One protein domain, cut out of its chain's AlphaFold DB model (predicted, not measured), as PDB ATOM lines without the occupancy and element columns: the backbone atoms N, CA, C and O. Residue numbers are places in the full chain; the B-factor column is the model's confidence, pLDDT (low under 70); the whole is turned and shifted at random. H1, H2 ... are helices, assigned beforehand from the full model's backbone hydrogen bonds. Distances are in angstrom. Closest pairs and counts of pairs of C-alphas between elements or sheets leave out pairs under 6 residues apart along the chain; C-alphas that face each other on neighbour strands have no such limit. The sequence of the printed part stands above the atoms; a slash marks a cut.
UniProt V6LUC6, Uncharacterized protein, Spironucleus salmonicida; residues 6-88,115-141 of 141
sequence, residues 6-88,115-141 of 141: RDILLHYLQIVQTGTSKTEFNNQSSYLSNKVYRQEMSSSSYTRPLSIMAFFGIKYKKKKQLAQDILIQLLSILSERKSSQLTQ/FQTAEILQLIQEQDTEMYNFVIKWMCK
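What this domain is: This is residues 6 to 88 and 115 to 141 of the 141 residues of an uncharacterized protein of Spironucleus salmonicida (UniProt V6LUC6). The long helix H4 runs side by side with H1 and H3 in a three-helix bundle, and its residues 82 to 88 stick out. The hairpin of H5 and H6 packs on H3, with H2 near H3. The printed part has 110 residues with six named helices, H1 to H6 in order along the chain, which hold 86 of them, and no named strand; the class is all helix, and the whole is compact, with a radius of gyration of the C-alphas of 13.8 A and spans of 43 by 32 by 27 A.

How they stand to each other: H4, residues 61 to 88, touches H1, residues 6 to 18, at 16 degrees, a shallow tilt, opposite ways; the closest C-alphas, Leu 13 and Gln 68, are 6.0 A apart. H3, residues 47 to 59, the hub, touches H6, residues 129 to 139, closest C-alphas Ile 52 and Val 135, 5.7 A. H5, residues 117 to 127, forms a hairpin with H6. H2, residues 30 to 39, is close but not clearly touching H3, closest C-alphas Tyr 37 and Ser 51, 6.6 A. Every O i to N i+4 pair is within hydrogen-bond range in H1, H2, H3, H5 and H6; in H4 22 of 24.

Where its parts are: H4 spans 41.6 A, from C-alpha 61 at (-41.125, 33.504, 19.751) to C-alpha 88 at (-40.227, -5.614, 5.496).

The domain as a whole: Residues 89 to 114 are cut out, leaving 18.1 A between C-alphas 88 and 115. The link H1 to H2 is long. Residues 21 to 44, 86 to 88 and 141 are under pLDDT 70.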
ATOM      1  N   ARG A   6     -45.311   8.612  18.049       81.69
ATOM      2  CA  ARG A   6     -46.266   9.495  17.363       81.69
ATOM      3  C   ARG A   6     -46.954  10.437  18.339       81.69
ATOM      4  O   ARG A   6     -46.991  11.644  18.099       81.69
ATOM      5  N   ASP A   7     -47.484   9.897  19.428       79.44
ATOM      6  CA  ASP A   7     -48.249  10.688  20.385       79.44
ATOM      7  C   ASP A   7     -47.336  11.648  21.149       79.44
ATOM      8  O   ASP A   7     -47.711  12.791  21.408       79.44
ATOM      9  N   ILE A   8     -46.100  11.224  21.436       81.88
ATOM     10  CA  ILE A   8     -45.067  12.076  22.034       81.88
ATOM     11  C   ILE A   8     -44.759  13.279  21.128       81.88
ATOM     12  O   ILE A   8     -44.706  14.417  21.604       81.88
ATOM     13  N   LEU A   9     -44.554  13.050  19.828       86.56
ATOM     14  CA  LEU A   9     -44.250  14.116  18.870       86.56
ATOM     15  C   LEU A   9     -45.437  15.066  18.668       86.56
ATOM     16  O   LEU A   9     -45.255  16.285  18.718       86.56
ATOM     17  N   LEU A  10     -46.652  14.531  18.500       85.62
ATOM     18  CA  LEU A  10     -47.879  15.330  18.391       85.62
ATOM     19  C   LEU A  10     -48.108  16.182  19.637       85.62
ATOM     20  O   LEU A  10     -48.480  17.352  19.544       85.62
ATOM     21  N   HIS A  11     -47.823  15.622  20.805       84.75
ATOM     22  CA  HIS A  11     -47.905  16.338  22.061       84.75
ATOM     23  C   HIS A  11     -46.938  17.532  22.122       84.75
ATOM     24  O   HIS A  11     -47.358  18.647  22.450       84.75
ATOM     25  N   TYR A  12     -45.659  17.351  21.774       86.38
ATOM     26  CA  TYR A  12     -44.714  18.474  21.738       86.38
ATOM     27  C   TYR A  12     -45.082  19.505  20.668       86.38
ATOM     28  O   TYR A  12     -44.924  20.706  20.901       86.38
ATOM     29  N   LEU A  13     -45.632  19.070  19.533       89.19
ATOM     30  CA  LEU A  13     -46.121  19.974  18.496       89.19
ATOM     31  C   LEU A  13     -47.258  20.848  19.033       89.19
ATOM     32  O   LEU A  13     -47.213  22.071  18.891       89.19
ATOM     33  N   GLN A  14     -48.218  20.245  19.738       86.56
ATOM     34  CA  GLN A  14     -49.307  20.968  20.386       86.56
ATOM     35  C   GLN A  14     -48.782  21.964  21.431       86.56
ATOM     36  O   GLN A  14     -49.255  23.102  21.479       86.56
ATOM     37  N   ILE A  15     -47.777  21.585  22.228       84.06
ATOM     38  CA  ILE A  15     -47.124  22.488  23.189       84.06
ATOM     39  C   ILE A  15     -46.549  23.715  22.475       84.06
ATOM     40  O   ILE A  15     -46.828  24.847  22.874       84.06
ATOM     41  N   VAL A  16     -45.773  23.522  21.405       87.38
ATOM     42  CA  VAL A  16     -45.161  24.637  20.668       87.38
ATOM     43  C   VAL A  16     -46.236  25.515  20.022       87.38
ATOM     44  O   VAL A  16     -46.177  26.744  20.131       87.38
ATOM     45  N   GLN A  17     -47.249  24.910  19.396       88.00
ATOM     46  CA  GLN A  17     -48.349  25.615  18.732       88.00
ATOM     47  C   GLN A  17     -49.163  26.473  19.702       88.00
ATOM     48  O   GLN A  17     -49.426  27.643  19.414       88.00
ATOM     49  N   THR A  18     -49.507  25.929  20.863       84.50
ATOM     50  CA  THR A  18     -50.364  26.601  21.852       84.50
ATOM     51  C   THR A  18     -49.580  27.474  22.833       84.50
ATOM     52  O   THR A  18     -50.146  28.376  23.447       84.50
ATOM     53  N   GLY A  19     -48.272  27.244  22.979       78.19
ATOM     54  CA  GLY A  19     -47.435  27.905  23.979       78.19
ATOM     55  C   GLY A  19     -47.735  27.475  25.419       78.19
ATOM     56  O   GLY A  19     -47.281  28.140  26.350       78.19
ATOM     57  N   THR A  20     -48.496  26.394  25.619       74.94
ATOM     58  CA  THR A  20     -48.856  25.858  26.938       74.94
ATOM     59  C   THR A  20     -48.438  24.399  27.065       74.94
ATOM     60  O   THR A  20     -48.574  23.612  26.136       74.94
ATOM     61  N   SER A  21     -47.951  24.020  28.249       68.31
ATOM     62  CA  SER A  21     -47.640  22.630  28.609       68.31
ATOM     63  C   SER A  21     -48.886  21.803  28.956       68.31
ATOM     64  O   SER A  21     -48.784  20.596  29.183       68.31
ATOM     65  N   LYS A  22     -50.063  22.442  29.021       67.44
ATOM     66  CA  LYS A  22     -51.351  21.781  29.247       67.44
ATOM     67  C   LYS A  22     -51.897  21.272  27.915       67.44
ATOM     68  O   LYS A  22     -52.278  22.065  27.061       67.44
ATOM     69  N   THR A  23     -51.948  19.957  27.774       66.94
ATOM     70  CA  THR A  23     -52.490  19.255  26.603       66.94
ATOM     71  C   THR A  23     -53.305  18.063  27.091       66.94
ATOM     72  O   THR A  23     -53.124  17.628  28.228       66.94
ATOM     73  N   GLU A  24     -54.159  17.501  26.240       65.81
ATOM     74  CA  GLU A  24     -54.913  16.276  26.556       65.81
ATOM     75  C   GLU A  24     -53.984  15.091  26.881       65.81
ATOM     76  O   GLU A  24     -54.339  14.207  27.657       65.81
ATOM     77  N   PHE A  25     -52.747  15.134  26.378       59.28
ATOM     78  CA  PHE A  25     -51.688  14.161  26.648       59.28
ATOM     79  C   PHE A  25     -51.128  14.216  28.083       59.28
ATOM     80  O   PHE A  25     -50.501  13.264  28.549       59.28
ATOM     81  N   ASN A  26     -51.324  15.328  28.800       60.00
ATOM     82  CA  ASN A  26     -50.897  15.491  30.187       60.00
ATOM     83  C   ASN A  26     -51.991  16.212  30.983       60.00
ATOM     84  O   ASN A  26     -51.980  17.435  31.129       60.00
ATOM     85  N   ASN A  27     -52.932  15.421  31.506       54.97
ATOM     86  CA  ASN A  27     -54.105  15.878  32.258       54.97
ATOM     87  C   ASN A  27     -53.769  16.427  33.667       54.97
ATOM     88  O   ASN A  27     -54.649  16.605  34.509       54.97
ATOM     89  N   GLN A  28     -52.486  16.662  33.951       54.66
ATOM     90  CA  GLN A  28     -52.002  17.248  35.194       54.66
ATOM     91  C   GLN A  28     -52.069  18.784  35.153       54.66
ATOM     92  O   GLN A  28     -52.252  19.413  34.108       54.66
ATOM     93  N   SER A  29     -51.924  19.421  36.319       49.78
ATOM     94  CA  SER A  29     -51.838  20.882  36.400       49.78
ATOM     95  C   SER A  29     -50.603  21.396  35.644       49.78
ATOM     96  O   SER A  29     -49.544  20.771  35.681       49.78
ATOM     97  N   SER A  30     -50.691  22.566  34.996       53.75
ATOM     98  CA  SER A  30     -49.611  23.111  34.143       53.75
ATOM     99  C   SER A  30     -48.240  23.212  34.836       53.75
ATOM    100  O   SER A  30     -47.199  23.156  34.177       53.75
ATOM    101  N   TYR A  31     -48.233  23.359  36.167       53.09
ATOM    102  CA  TYR A  31     -47.032  23.375  37.005       53.09
ATOM    103  C   TYR A  31     -46.378  21.990  37.121       53.09
ATOM    104  O   TYR A  31     -45.163  21.874  36.955       53.09
ATOM    105  N   LEU A  32     -47.175  20.940  37.346       50.44
ATOM    106  CA  LEU A  32     -46.698  19.556  37.391       50.44
ATOM    107  C   LEU A  32     -46.246  19.091  36.010       50.44
ATOM    108  O   LEU A  32     -45.160  18.532  35.905       50.44
ATOM    109  N   SER A  33     -46.974  19.452  34.950       54.19
ATOM    110  CA  SER A  33     -46.563  19.178  33.571       54.19
ATOM    111  C   SER A  33     -45.176  19.765  33.293       54.19
ATOM    112  O   SER A  33     -44.256  19.033  32.946       54.19
ATOM    113  N   ASN A  34     -44.959  21.059  33.564       53.59
ATOM    114  CA  ASN A  34     -43.643  21.697  33.399       53.59
ATOM    115  C   ASN A  34     -42.523  21.048  34.230       53.59
ATOM    116  O   ASN A  34     -41.371  21.030  33.798       53.59
ATOM    117  N   LYS A  35     -42.838  20.543  35.426       54.28
ATOM    118  CA  LYS A  35     -41.871  19.893  36.317       54.28
ATOM    119  C   LYS A  35     -41.521  18.480  35.838       54.28
ATOM    120  O   LYS A  35     -40.340  18.150  35.803       54.28
ATOM    121  N   VAL A  36     -42.503  17.712  35.369       52.44
ATOM    122  CA  VAL A  36     -42.318  16.387  34.754       52.44
ATOM    123  C   VAL A  36     -41.486  16.489  33.469       52.44
ATOM    124  O   VAL A  36     -40.571  15.697  33.281       52.44
ATOM    125  N   TYR A  37     -41.684  17.514  32.630       54.78
ATOM    126  CA  TYR A  37     -40.833  17.716  31.441       54.78
ATOM    127  C   TYR A  37     -39.411  18.183  31.774       54.78
ATOM    128  O   TYR A  37     -38.482  17.890  31.027       54.78
ATOM    129  N   ARG A  38     -39.211  18.890  32.895       52.56
ATOM    130  CA  ARG A  38     -37.870  19.277  33.367       52.56
ATOM    131  C   ARG A  38     -37.133  18.163  34.114       52.56
ATOM    132  O   ARG A  38     -35.909  18.223  34.162       52.56
ATOM    133  N   GLN A  39     -37.841  17.210  34.727       49.44
ATOM    134  CA  GLN A  39     -37.249  16.226  35.644       49.44
ATOM    135  C   GLN A  39     -37.388  14.755  35.216       49.44
ATOM    136  O   GLN A  39     -36.543  13.966  35.621       49.44
ATOM    137  N   GLU A  40     -38.392  14.348  34.428       48.19
ATOM    138  CA  GLU A  40     -38.871  12.951  34.471       48.19
ATOM    139  C   GLU A  40     -38.900  12.129  33.175       48.19
ATOM    140  O   GLU A  40     -39.383  11.001  33.194       48.19
ATOM    141  N   MET A  41     -38.315  12.562  32.063       46.78
ATOM    142  CA  MET A  41     -38.077  11.615  30.964       46.78
ATOM    143  C   MET A  41     -36.590  11.336  30.840       46.78
ATOM    144  O   MET A  41     -35.857  12.190  30.357       46.78
ATOM    145  N   SER A  42     -36.197  10.165  31.371       46.75
ATOM    146  CA  SER A  42     -34.910   9.460  31.263       46.75
ATOM    147  C   SER A  42     -33.770  10.286  30.661       46.75
ATOM    148  O   SER A  42     -33.820  10.680  29.496       46.75
ATOM    149  N   SER A  43     -32.691  10.478  31.423       49.59
ATOM    150  CA  SER A  43     -31.480  11.197  30.999       49.59
ATOM    151  C   SER A  43     -30.879  10.725  29.665       49.59
ATOM    152  O   SER A  43     -30.069  11.452  29.098       49.59
ATOM    153  N   SER A  44     -31.281   9.557  29.150       53.84
ATOM    154  CA  SER A  44     -30.842   8.985  27.872       53.84
ATOM    155  C   SER A  44     -31.903   8.951  26.756       53.84
ATOM    156  O   SER A  44     -31.591   8.488  25.661       53.84
ATOM    157  N   SER A  45     -33.129   9.442  26.981       75.06
ATOM    158  CA  SER A  45     -34.216   9.402  25.989       75.06
ATOM    159  C   SER A  45     -34.148  10.544  24.970       75.06
ATOM    160  O   SER A  45     -33.859  11.692  25.318       75.06
ATOM    161  N   TYR A  46     -34.538  10.252  23.725       81.50
ATOM    162  CA  TYR A  46     -34.661  11.229  22.641       81.50
ATOM    163  C   TYR A  46     -35.722  12.307  22.943       81.50
ATOM    164  O   TYR A  46     -35.714  13.393  22.367       81.50
ATOM    165  N   THR A  47     -36.621  12.051  23.896       81.75
ATOM    166  CA  THR A  47     -37.647  13.010  24.326       81.75
ATOM    167  C   THR A  47     -37.071  14.204  25.088       81.75
ATOM    168  O   THR A  47     -37.659  15.288  25.059       81.75
ATOM    169  N   ARG A  48     -35.908  14.050  25.737       82.12
ATOM    170  CA  ARG A  48     -35.246  15.134  26.476       82.12
ATOM    171  C   ARG A  48     -34.816  16.284  25.555       82.12
ATOM    172  O   ARG A  48     -35.254  17.407  25.824       82.12
ATOM    173  N   PRO A  49     -34.045  16.072  24.467       89.00
ATOM    174  CA  PRO A  49     -33.711  17.160  23.552       89.00
ATOM    175  C   PRO A  49     -34.953  17.811  22.926       89.00
ATOM    176  O   PRO A  49     -35.002  19.037  22.852       89.00
ATOM    177  N   LEU A  50     -35.997  17.037  22.592       89.00
ATOM    178  CA  LEU A  50     -37.263  17.578  22.072       89.00
ATOM    179  C   LEU A  50     -37.966  18.510  23.063       89.00
ATOM    180  O   LEU A  50     -38.418  19.590  22.685       89.00
ATOM    181  N   SER A  51     -38.025  18.128  24.339       84.81
ATOM    182  CA  SER A  51     -38.656  18.950  25.377       84.81
ATOM    183  C   SER A  51     -37.940  20.295  25.567       84.81
ATOM    184  O   SER A  51     -38.583  21.345  25.672       84.81
ATOM    185  N   ILE A  52     -36.603  20.287  25.545       88.50
ATOM    186  CA  ILE A  52     -35.779  21.489  25.703       88.50
ATOM    187  C   ILE A  52     -35.890  22.378  24.459       88.50
ATOM    188  O   ILE A  52     -36.009  23.599  24.583       88.50
ATOM    189  N   MET A  53     -35.907  21.774  23.270       91.00
ATOM    190  CA  MET A  53     -36.122  22.452  21.993       91.00
ATOM    191  C   MET A  53     -37.500  23.130  21.939       91.00
ATOM    192  O   MET A  53     -37.597  24.316  21.622       91.00
ATOM    193  N   ALA A  54     -38.566  22.418  22.317       88.25
ATOM    194  CA  ALA A  54     -39.919  22.966  22.384       88.25
ATOM    195  C   ALA A  54     -39.997  24.149  23.365       88.25
ATOM    196  O   ALA A  54     -40.557  25.200  23.044       88.25
ATOM    197  N   PHE A  55     -39.360  24.023  24.535       87.12
ATOM    198  CA  PHE A  55     -39.239  25.120  25.494       87.12
ATOM    199  C   PHE A  55     -38.497  26.331  24.910       87.12
ATOM    200  O   PHE A  55     -38.938  27.468  25.098       87.12
ATOM    201  N   PHE A  56     -37.399  26.110  24.181       87.62
ATOM    202  CA  PHE A  56     -36.667  27.172  23.490       87.62
ATOM    203  C   PHE A  56     -37.560  27.890  22.470       87.62
ATOM    204  O   PHE A  56     -37.656  29.117  22.508       87.62
ATOM    205  N   GLY A  57     -38.287  27.149  21.629       86.38
ATOM    206  CA  GLY A  57     -39.216  27.716  20.647       86.38
ATOM    207  C   GLY A  57     -40.325  28.572  21.275       86.38
ATOM    208  O   GLY A  57     -40.673  29.622  20.738       86.38
ATOM    209  N   ILE A  58     -40.840  28.180  22.445       85.19
ATOM    210  CA  ILE A  58     -41.835  28.972  23.189       85.19
ATOM    211  C   ILE A  58     -41.206  30.228  23.793       85.19
ATOM    212  O   ILE A  58     -41.754  31.325  23.664       85.19
ATOM    213  N   LYS A  59     -40.053  30.080  24.457       85.75
ATOM    214  CA  LYS A  59     -39.356  31.189  25.122       85.75
ATOM    215  C   LYS A  59     -38.925  32.261  24.117       85.75
ATOM    216  O   LYS A  59     -39.038  33.452  24.402       85.75
ATOM    217  N   TYR A  60     -38.456  31.845  22.944       89.19
ATOM    218  CA  TYR A  60     -37.991  32.717  21.875       89.19
ATOM    219  C   TYR A  60     -38.977  32.665  20.708       89.19
ATOM    220  O   TYR A  60     -38.780  31.915  19.763       89.19
ATOM    221  N   LYS A  61     -40.019  33.510  20.738       85.31
ATOM    222  CA  LYS A  61     -41.125  33.504  19.751       85.31
ATOM    223  C   LYS A  61     -40.682  33.416  18.279       85.31
ATOM    224  O   LYS A  61     -41.356  32.766  17.491       85.31
ATOM    225  N   LYS A  62     -39.549  34.028  17.905       88.81
ATOM    226  CA  LYS A  62     -38.983  33.970  16.539       88.81
ATOM    227  C   LYS A  62     -38.524  32.563  16.114       88.81
ATOM    228  O   LYS A  62     -38.467  32.282  14.928       88.81
ATOM    229  N   LYS A  63     -38.217  31.687  17.073       90.25
ATOM    230  CA  LYS A  63     -37.768  30.296  16.889       90.25
ATOM    231  C   LYS A  63     -38.918  29.288  17.039       90.25
ATOM    232  O   LYS A  63     -38.701  28.086  16.930       90.25
ATOM    233  N   LYS A  64     -40.150  29.763  17.277       90.38
ATOM    234  CA  LYS A  64     -41.348  28.920  17.399       90.38
ATOM    235  C   LYS A  64     -41.625  28.128  16.121       90.38
ATOM    236  O   LYS A  64     -41.974  26.959  16.221       90.38
ATOM    237  N   GLN A  65     -41.505  28.760  14.950       92.50
ATOM    238  CA  GLN A  65     -41.769  28.093  13.670       92.50
ATOM    239  C   GLN A  65     -40.763  26.967  13.425       92.50
ATOM    240  O   GLN A  65     -41.161  25.831  13.232       92.50
ATOM    241  N   LEU A  66     -39.478  27.260  13.617       93.00
ATOM    242  CA  LEU A  66     -38.393  26.288  13.519       93.00
ATOM    243  C   LEU A  66     -38.621  25.040  14.394       93.00
ATOM    244  O   LEU A  66     -38.468  23.917  13.929       93.00
ATOM    245  N   ALA A  67     -39.037  25.219  15.653       91.75
ATOM    246  CA  ALA A  67     -39.344  24.088  16.529       91.75
ATOM    247  C   ALA A  67     -40.549  23.257  16.035       91.75
ATOM    248  O   ALA A  67     -40.565  22.045  16.233       91.75
ATOM    249  N   GLN A  68     -41.548  23.882  15.397       93.44
ATOM    250  CA  GLN A  68     -42.659  23.153  14.768       93.44
ATOM    251  C   GLN A  68     -42.191  22.383  13.536       93.44
ATOM    252  O   GLN A  68     -42.556  21.220  13.394       93.44
ATOM    253  N   ASP A  69     -41.372  23.001  12.688       93.62
ATOM    254  CA  ASP A  69     -40.888  22.395  11.446       93.62
ATOM    255  C   ASP A  69     -40.074  21.126  11.739       93.62
ATOM    256  O   ASP A  69     -40.319  20.084  11.132       93.62
ATOM    257  N   ILE A  70     -39.201  21.162  12.755       93.62
ATOM    258  CA  ILE A  70     -38.451  19.983  13.221       93.62
ATOM    259  C   ILE A  70     -39.400  18.866  13.691       93.62
ATOM    260  O   ILE A  70     -39.212  17.702  13.344       93.62
ATOM    261  N   LEU A  71     -40.446  19.195  14.460       93.00
ATOM    262  CA  LEU A  71     -41.417  18.204  14.951       93.00
ATOM    263  C   LEU A  71     -42.262  17.603  13.818       93.00
ATOM    264  O   LEU A  71     -42.536  16.403  13.832       93.00
ATOM    265  N   ILE A  72     -42.645  18.408  12.826       93.00
ATOM    266  CA  ILE A  72     -43.357  17.948  11.626       93.00
ATOM    267  C   ILE A  72     -42.456  17.029  10.794       93.00
ATOM    268  O   ILE A  72     -42.903  15.970  10.352       93.00
ATOM    269  N   GLN A  73     -41.179  17.379  10.636       92.75
ATOM    270  CA  GLN A  73     -40.206  16.541   9.937       92.75
ATOM    271  C   GLN A  73     -40.038  15.181  10.629       92.75
ATOM    272  O   GLN A  73     -40.075  14.146   9.967       92.75
ATOM    273  N   LEU A  74     -39.942  15.158  11.961       91.50
ATOM    274  CA  LEU A  74     -39.888  13.913  12.731       91.50
ATOM    275  C   LEU A  74     -41.158  13.067  12.572       91.50
ATOM    276  O   LEU A  74     -41.059  11.851  12.444       91.50
ATOM    277  N   LEU A  75     -42.344  13.681  12.511       89.38
ATOM    278  CA  LEU A  75     -43.595  12.962  12.230       89.38
ATOM    279  C   LEU A  75     -43.617  12.337  10.821       89.38
ATOM    280  O   LEU A  75     -44.155  11.236  10.654       89.38
ATOM    281  N   SER A  76     -43.015  12.997   9.825       88.06
ATOM    282  CA  SER A  76     -42.842  12.430   8.476       88.06
ATOM    283  C   SER A  76     -41.901  11.227   8.500       88.06
ATOM    284  O   SER A  76     -42.289  10.139   8.074       88.06
ATOM    285  N   ILE A  77     -40.714  11.385   9.103       89.44
ATOM    286  CA  ILE A  77     -39.711  10.314   9.237       89.44
ATOM    287  C   ILE A  77     -40.299   9.109   9.983       89.44
ATOM    288  O   ILE A  77     -40.090   7.966   9.579       89.44
ATOM    289  N   LEU A  78     -41.069   9.345  11.051       86.00
ATOM    290  CA  LEU A  78     -41.763   8.295  11.798       86.00
ATOM    291  C   LEU A  78     -42.699   7.486  10.893       86.00
ATOM    292  O   LEU A  78     -42.697   6.256  10.932       86.00
ATOM    293  N   SER A  79     -43.491   8.185  10.079       79.06
ATOM    294  CA  SER A  79     -44.457   7.565   9.170       79.06
ATOM    295  C   SER A  79     -43.752   6.718   8.104       79.06
ATOM    296  O   SER A  79     -44.155   5.583   7.849       79.06
ATOM    297  N   GLU A  80     -42.653   7.222   7.541       82.88
ATOM    298  CA  GLU A  80     -41.824   6.514   6.556       82.88
ATOM    299  C   GLU A  80     -41.144   5.270   7.144       82.88
ATOM    300  O   GLU A  80     -41.174   4.195   6.534       82.88
ATOM    301  N   ARG A  81     -40.572   5.380   8.352       83.12
ATOM    302  CA  ARG A  81     -39.904   4.267   9.045       83.12
ATOM    303  C   ARG A  81     -40.894   3.168   9.428       83.12
ATOM    304  O   ARG A  81     -40.624   2.004   9.134       83.12
ATOM    305  N   LYS A  82     -42.055   3.517  10.001       78.88
ATOM    306  CA  LYS A  82     -43.114   2.535  10.309       78.88
ATOM    307  C   LYS A  82     -43.631   1.853   9.034       78.88
ATOM    308  O   LYS A  82     -43.769   0.633   9.015       78.88
ATOM    309  N   SER A  83     -43.849   2.602   7.949       72.81
ATOM    310  CA  SER A  83     -44.258   2.036   6.650       72.81
ATOM    311  C   SER A  83     -43.219   1.057   6.081       72.81
ATOM    312  O   SER A  83     -43.556  -0.044   5.635       72.81
ATOM    313  N   SER A  84     -41.936   1.413   6.170       76.38
ATOM    314  CA  SER A  84     -40.825   0.559   5.732       76.38
ATOM    315  C   SER A  84     -40.721  -0.726   6.560       76.38
ATOM    316  O   SER A  84     -40.578  -1.806   5.991       76.38
ATOM    317  N   GLN A  85     -40.859  -0.634   7.887       73.81
ATOM    318  CA  GLN A  85     -40.881  -1.799   8.779       73.81
ATOM    319  C   GLN A  85     -42.056  -2.729   8.470       73.81
ATOM    320  O   GLN A  85     -41.864  -3.935   8.339       73.81
ATOM    321  N   LEU A  86     -43.260  -2.180   8.283       68.38
ATOM    322  CA  LEU A  86     -44.436  -2.958   7.886       68.38
ATOM    323  C   LEU A  86     -44.219  -3.667   6.545       68.38
ATOM    324  O   LEU A  86     -44.548  -4.844   6.416       68.38
ATOM    325  N   THR A  87     -43.607  -2.989   5.574       67.12
ATOM    326  CA  THR A  87     -43.276  -3.586   4.272       67.12
ATOM    327  C   THR A  87     -42.276  -4.737   4.418       67.12
ATOM    328  O   THR A  87     -42.487  -5.803   3.843       67.12
ATOM    329  N   GLN A  88     -41.221  -4.566   5.221       67.25
ATOM    330  CA  GLN A  88     -40.227  -5.614   5.496       67.25
ATOM    331  C   GLN A  88     -40.840  -6.828   6.200       67.25
ATOM    332  O   GLN A  88     -40.514  -7.966   5.866       67.25
ATOM    333  N   PHE A 115     -36.648   6.380  17.133       82.81
ATOM    334  CA  PHE A 115     -35.683   7.469  17.206       82.81
ATOM    335  C   PHE A 115     -34.599   7.205  18.239       82.81
ATOM    336  O   PHE A 115     -34.855   6.721  19.345       82.81
ATOM    337  N   GLN A 116     -33.380   7.608  17.893       86.19
ATOM    338  CA  GLN A 116     -32.265   7.698  18.827       86.19
ATOM    339  C   GLN A 116     -31.983   9.157  19.192       86.19
ATOM    340  O   GLN A 116     -32.132  10.070  18.383       86.19
ATOM    341  N   THR A 117     -31.493   9.390  20.411       87.38
ATOM    342  CA  THR A 117     -31.132  10.734  20.897       87.38
ATOM    343  C   THR A 117     -30.127  11.439  19.982       87.38
ATOM    344  O   THR A 117     -30.261  12.636  19.742       87.38
ATOM    345  N   ALA A 118     -29.147  10.703  19.445       89.50
ATOM    346  CA  ALA A 118     -28.150  11.245  18.525       89.50
ATOM    347  C   ALA A 118     -28.780  11.773  17.223       89.50
ATOM    348  O   ALA A 118     -28.418  12.859  16.782       89.50
ATOM    349  N   GLU A 119     -29.768  11.062  16.670       90.56
ATOM    350  CA  GLU A 119     -30.480  11.482  15.454       90.56
ATOM    351  C   GLU A 119     -31.245  12.790  15.680       90.56
ATOM    352  O   GLU A 119     -31.184  13.702  14.859       90.56
ATOM    353  N   ILE A 120     -31.927  12.916  16.823       91.38
ATOM    354  CA  ILE A 120     -32.656  14.144  17.169       91.38
ATOM    355  C   ILE A 120     -31.699  15.324  17.329       91.38
ATOM    356  O   ILE A 120     -31.974  16.420  16.847       91.38
ATOM    357  N   LEU A 121     -30.575  15.115  18.015       93.06
ATOM    358  CA  LEU A 121     -29.572  16.156  18.223       93.06
ATOM    359  C   LEU A 121     -28.950  16.619  16.905       93.06
ATOM    360  O   LEU A 121     -28.815  17.826  16.700       93.06
ATOM    361  N   GLN A 122     -28.627  15.682  16.013       94.12
ATOM    362  CA  GLN A 122     -28.117  15.994  14.683       94.12
ATOM    363  C   GLN A 122     -29.137  16.803  13.875       94.12
ATOM    364  O   GLN A 122     -28.786  17.847  13.332       94.12
ATOM    365  N   LEU A 123     -30.408  16.391  13.871       94.06
ATOM    366  CA  LEU A 123     -31.459  17.115  13.157       94.06
ATOM    367  C   LEU A 123     -31.608  18.561  13.656       94.06
ATOM    368  O   LEU A 123     -31.728  19.490  12.861       94.06
ATOM    369  N   ILE A 124     -31.573  18.771  14.975       93.81
ATOM    370  CA  ILE A 124     -31.624  20.121  15.556       93.81
ATOM    371  C   ILE A 124     -30.399  20.938  15.123       93.81
ATOM    372  O   ILE A 124     -30.539  22.117  14.807       93.81
ATOM    373  N   GLN A 125     -29.210  20.330  15.098       95.44
ATOM    374  CA  GLN A 125     -27.973  20.996  14.687       95.44
ATOM    375  C   GLN A 125     -27.998  21.427  13.219       95.44
ATOM    376  O   GLN A 125     -27.576  22.541  12.915       95.44
ATOM    377  N   GLU A 126     -28.492  20.565  12.330       94.44
ATOM    378  CA  GLU A 126     -28.619  20.846  10.895       94.44
ATOM    379  C   GLU A 126     -29.570  22.019  10.624       94.44
ATOM    380  O   GLU A 126     -29.332  22.808   9.711       94.44
ATOM    381  N   GLN A 127     -30.618  22.159  11.440       93.31
ATOM    382  CA  GLN A 127     -31.633  23.199  11.282       93.31
ATOM    383  C   GLN A 127     -31.251  24.522  11.975       93.31
ATOM    384  O   GLN A 127     -31.507  25.594  11.428       93.31
ATOM    385  N   ASP A 128     -30.651  24.483  13.173       94.00
ATOM    386  CA  ASP A 128     -30.223  25.684  13.908       94.00
ATOM    387  C   ASP A 128     -29.176  25.391  14.999       94.00
ATOM    388  O   ASP A 128     -29.471  24.900  16.094       94.00
ATOM    389  N   THR A 129     -27.936  25.813  14.751       94.31
ATOM    390  CA  THR A 129     -26.807  25.648  15.682       94.31
ATOM    391  C   THR A 129     -27.036  26.317  17.045       94.31
ATOM    392  O   THR A 129     -26.566  25.825  18.073       94.31
ATOM    393  N   GLU A 130     -27.747  27.448  17.092       93.94
ATOM    394  CA  GLU A 130     -28.043  28.156  18.346       93.94
ATOM    395  C   GLU A 130     -28.964  27.323  19.249       93.94
ATOM    396  O   GLU A 130     -28.668  27.120  20.431       93.94
ATOM    397  N   MET A 131     -30.054  26.803  18.683       93.81
ATOM    398  CA  MET A 131     -30.985  25.903  19.355       93.81
ATOM    399  C   MET A 131     -30.286  24.618  19.805       93.81
ATOM    400  O   MET A 131     -30.470  24.207  20.952       93.81
ATOM    401  N   TYR A 132     -29.422  24.032  18.972       94.81
ATOM    402  CA  TYR A 132     -28.608  22.874  19.353       94.81
ATOM    403  C   TYR A 132     -27.739  23.156  20.587       94.81
ATOM    404  O   TYR A 132     -27.816  22.439  21.588       94.81
ATOM    405  N   ASN A 133     -26.970  24.248  20.571       94.00
ATOM    406  CA  ASN A 133     -26.116  24.635  21.697       94.00
ATOM    407  C   ASN A 133     -26.928  24.879  22.977       94.00
ATOM    408  O   ASN A 133     -26.489  24.536  24.080       94.00
ATOM    409  N   PHE A 134     -28.124  25.459  22.844       91.56
ATOM    410  CA  PHE A 134     -29.047  25.631  23.961       91.56
ATOM    411  C   PHE A 134     -29.499  24.285  24.538       91.56
ATOM    412  O   PHE A 134     -29.471  24.113  25.762       91.56
ATOM    413  N   VAL A 135     -29.879  23.341  23.673       90.62
ATOM    414  CA  VAL A 135     -30.323  21.996  24.054       90.62
ATOM    415  C   VAL A 135     -29.218  21.253  24.800       90.62
ATOM    416  O   VAL A 135     -29.441  20.838  25.938       90.62
ATOM    417  N   ILE A 136     -28.010  21.176  24.237       91.94
ATOM    418  CA  ILE A 136     -26.860  20.504  24.865       91.94
ATOM    419  C   ILE A 136     -26.555  21.095  26.246       91.94
ATOM    420  O   ILE A 136     -26.455  20.366  27.234       91.94
ATOM    421  N   LYS A 137     -26.498  22.428  26.355       89.81
ATOM    422  CA  LYS A 137     -26.224  23.116  27.626       89.81
ATOM    423  C   LYS A 137     -27.236  22.783  28.726       89.81
ATOM    424  O   LYS A 137     -26.879  22.810  29.902       89.81
ATOM    425  N   TRP A 138     -28.496  22.541  28.372       86.31
ATOM    426  CA  TRP A 138     -29.558  22.184  29.319       86.31
ATOM    427  C   TRP A 138     -29.649  20.680  29.586       86.31
ATOM    428  O   TRP A 138     -30.152  20.280  30.634       86.31
ATOM    429  N   MET A 139     -29.156  19.835  28.683       83.06
ATOM    430  CA  MET A 139     -29.058  18.395  28.927       83.06
ATOM    431  C   MET A 139     -27.976  18.048  29.956       83.06
ATOM    432  O   MET A 139     -28.168  17.108  30.718       83.06
ATOM    433  N   CYS A 140     -26.887  18.821  30.025       76.94
ATOM    434  CA  CYS A 140     -25.788  18.628  30.985       76.94
ATOM    435  C   CYS A 140     -26.028  19.250  32.378       76.94
ATOM    436  O   CYS A 140     -25.102  19.285  33.188       76.94
ATOM    437  N   LYS A 141     -27.225  19.787  32.635       65.38
ATOM    438  CA  LYS A 141     -27.648  20.362  33.921       65.38
ATOM    439  C   LYS A 141     -28.684  19.475  34.597       65.38
ATOM    440  O   LYS A 141     -28.709  19.518  35.843       65.38
TER     441      LYS A 141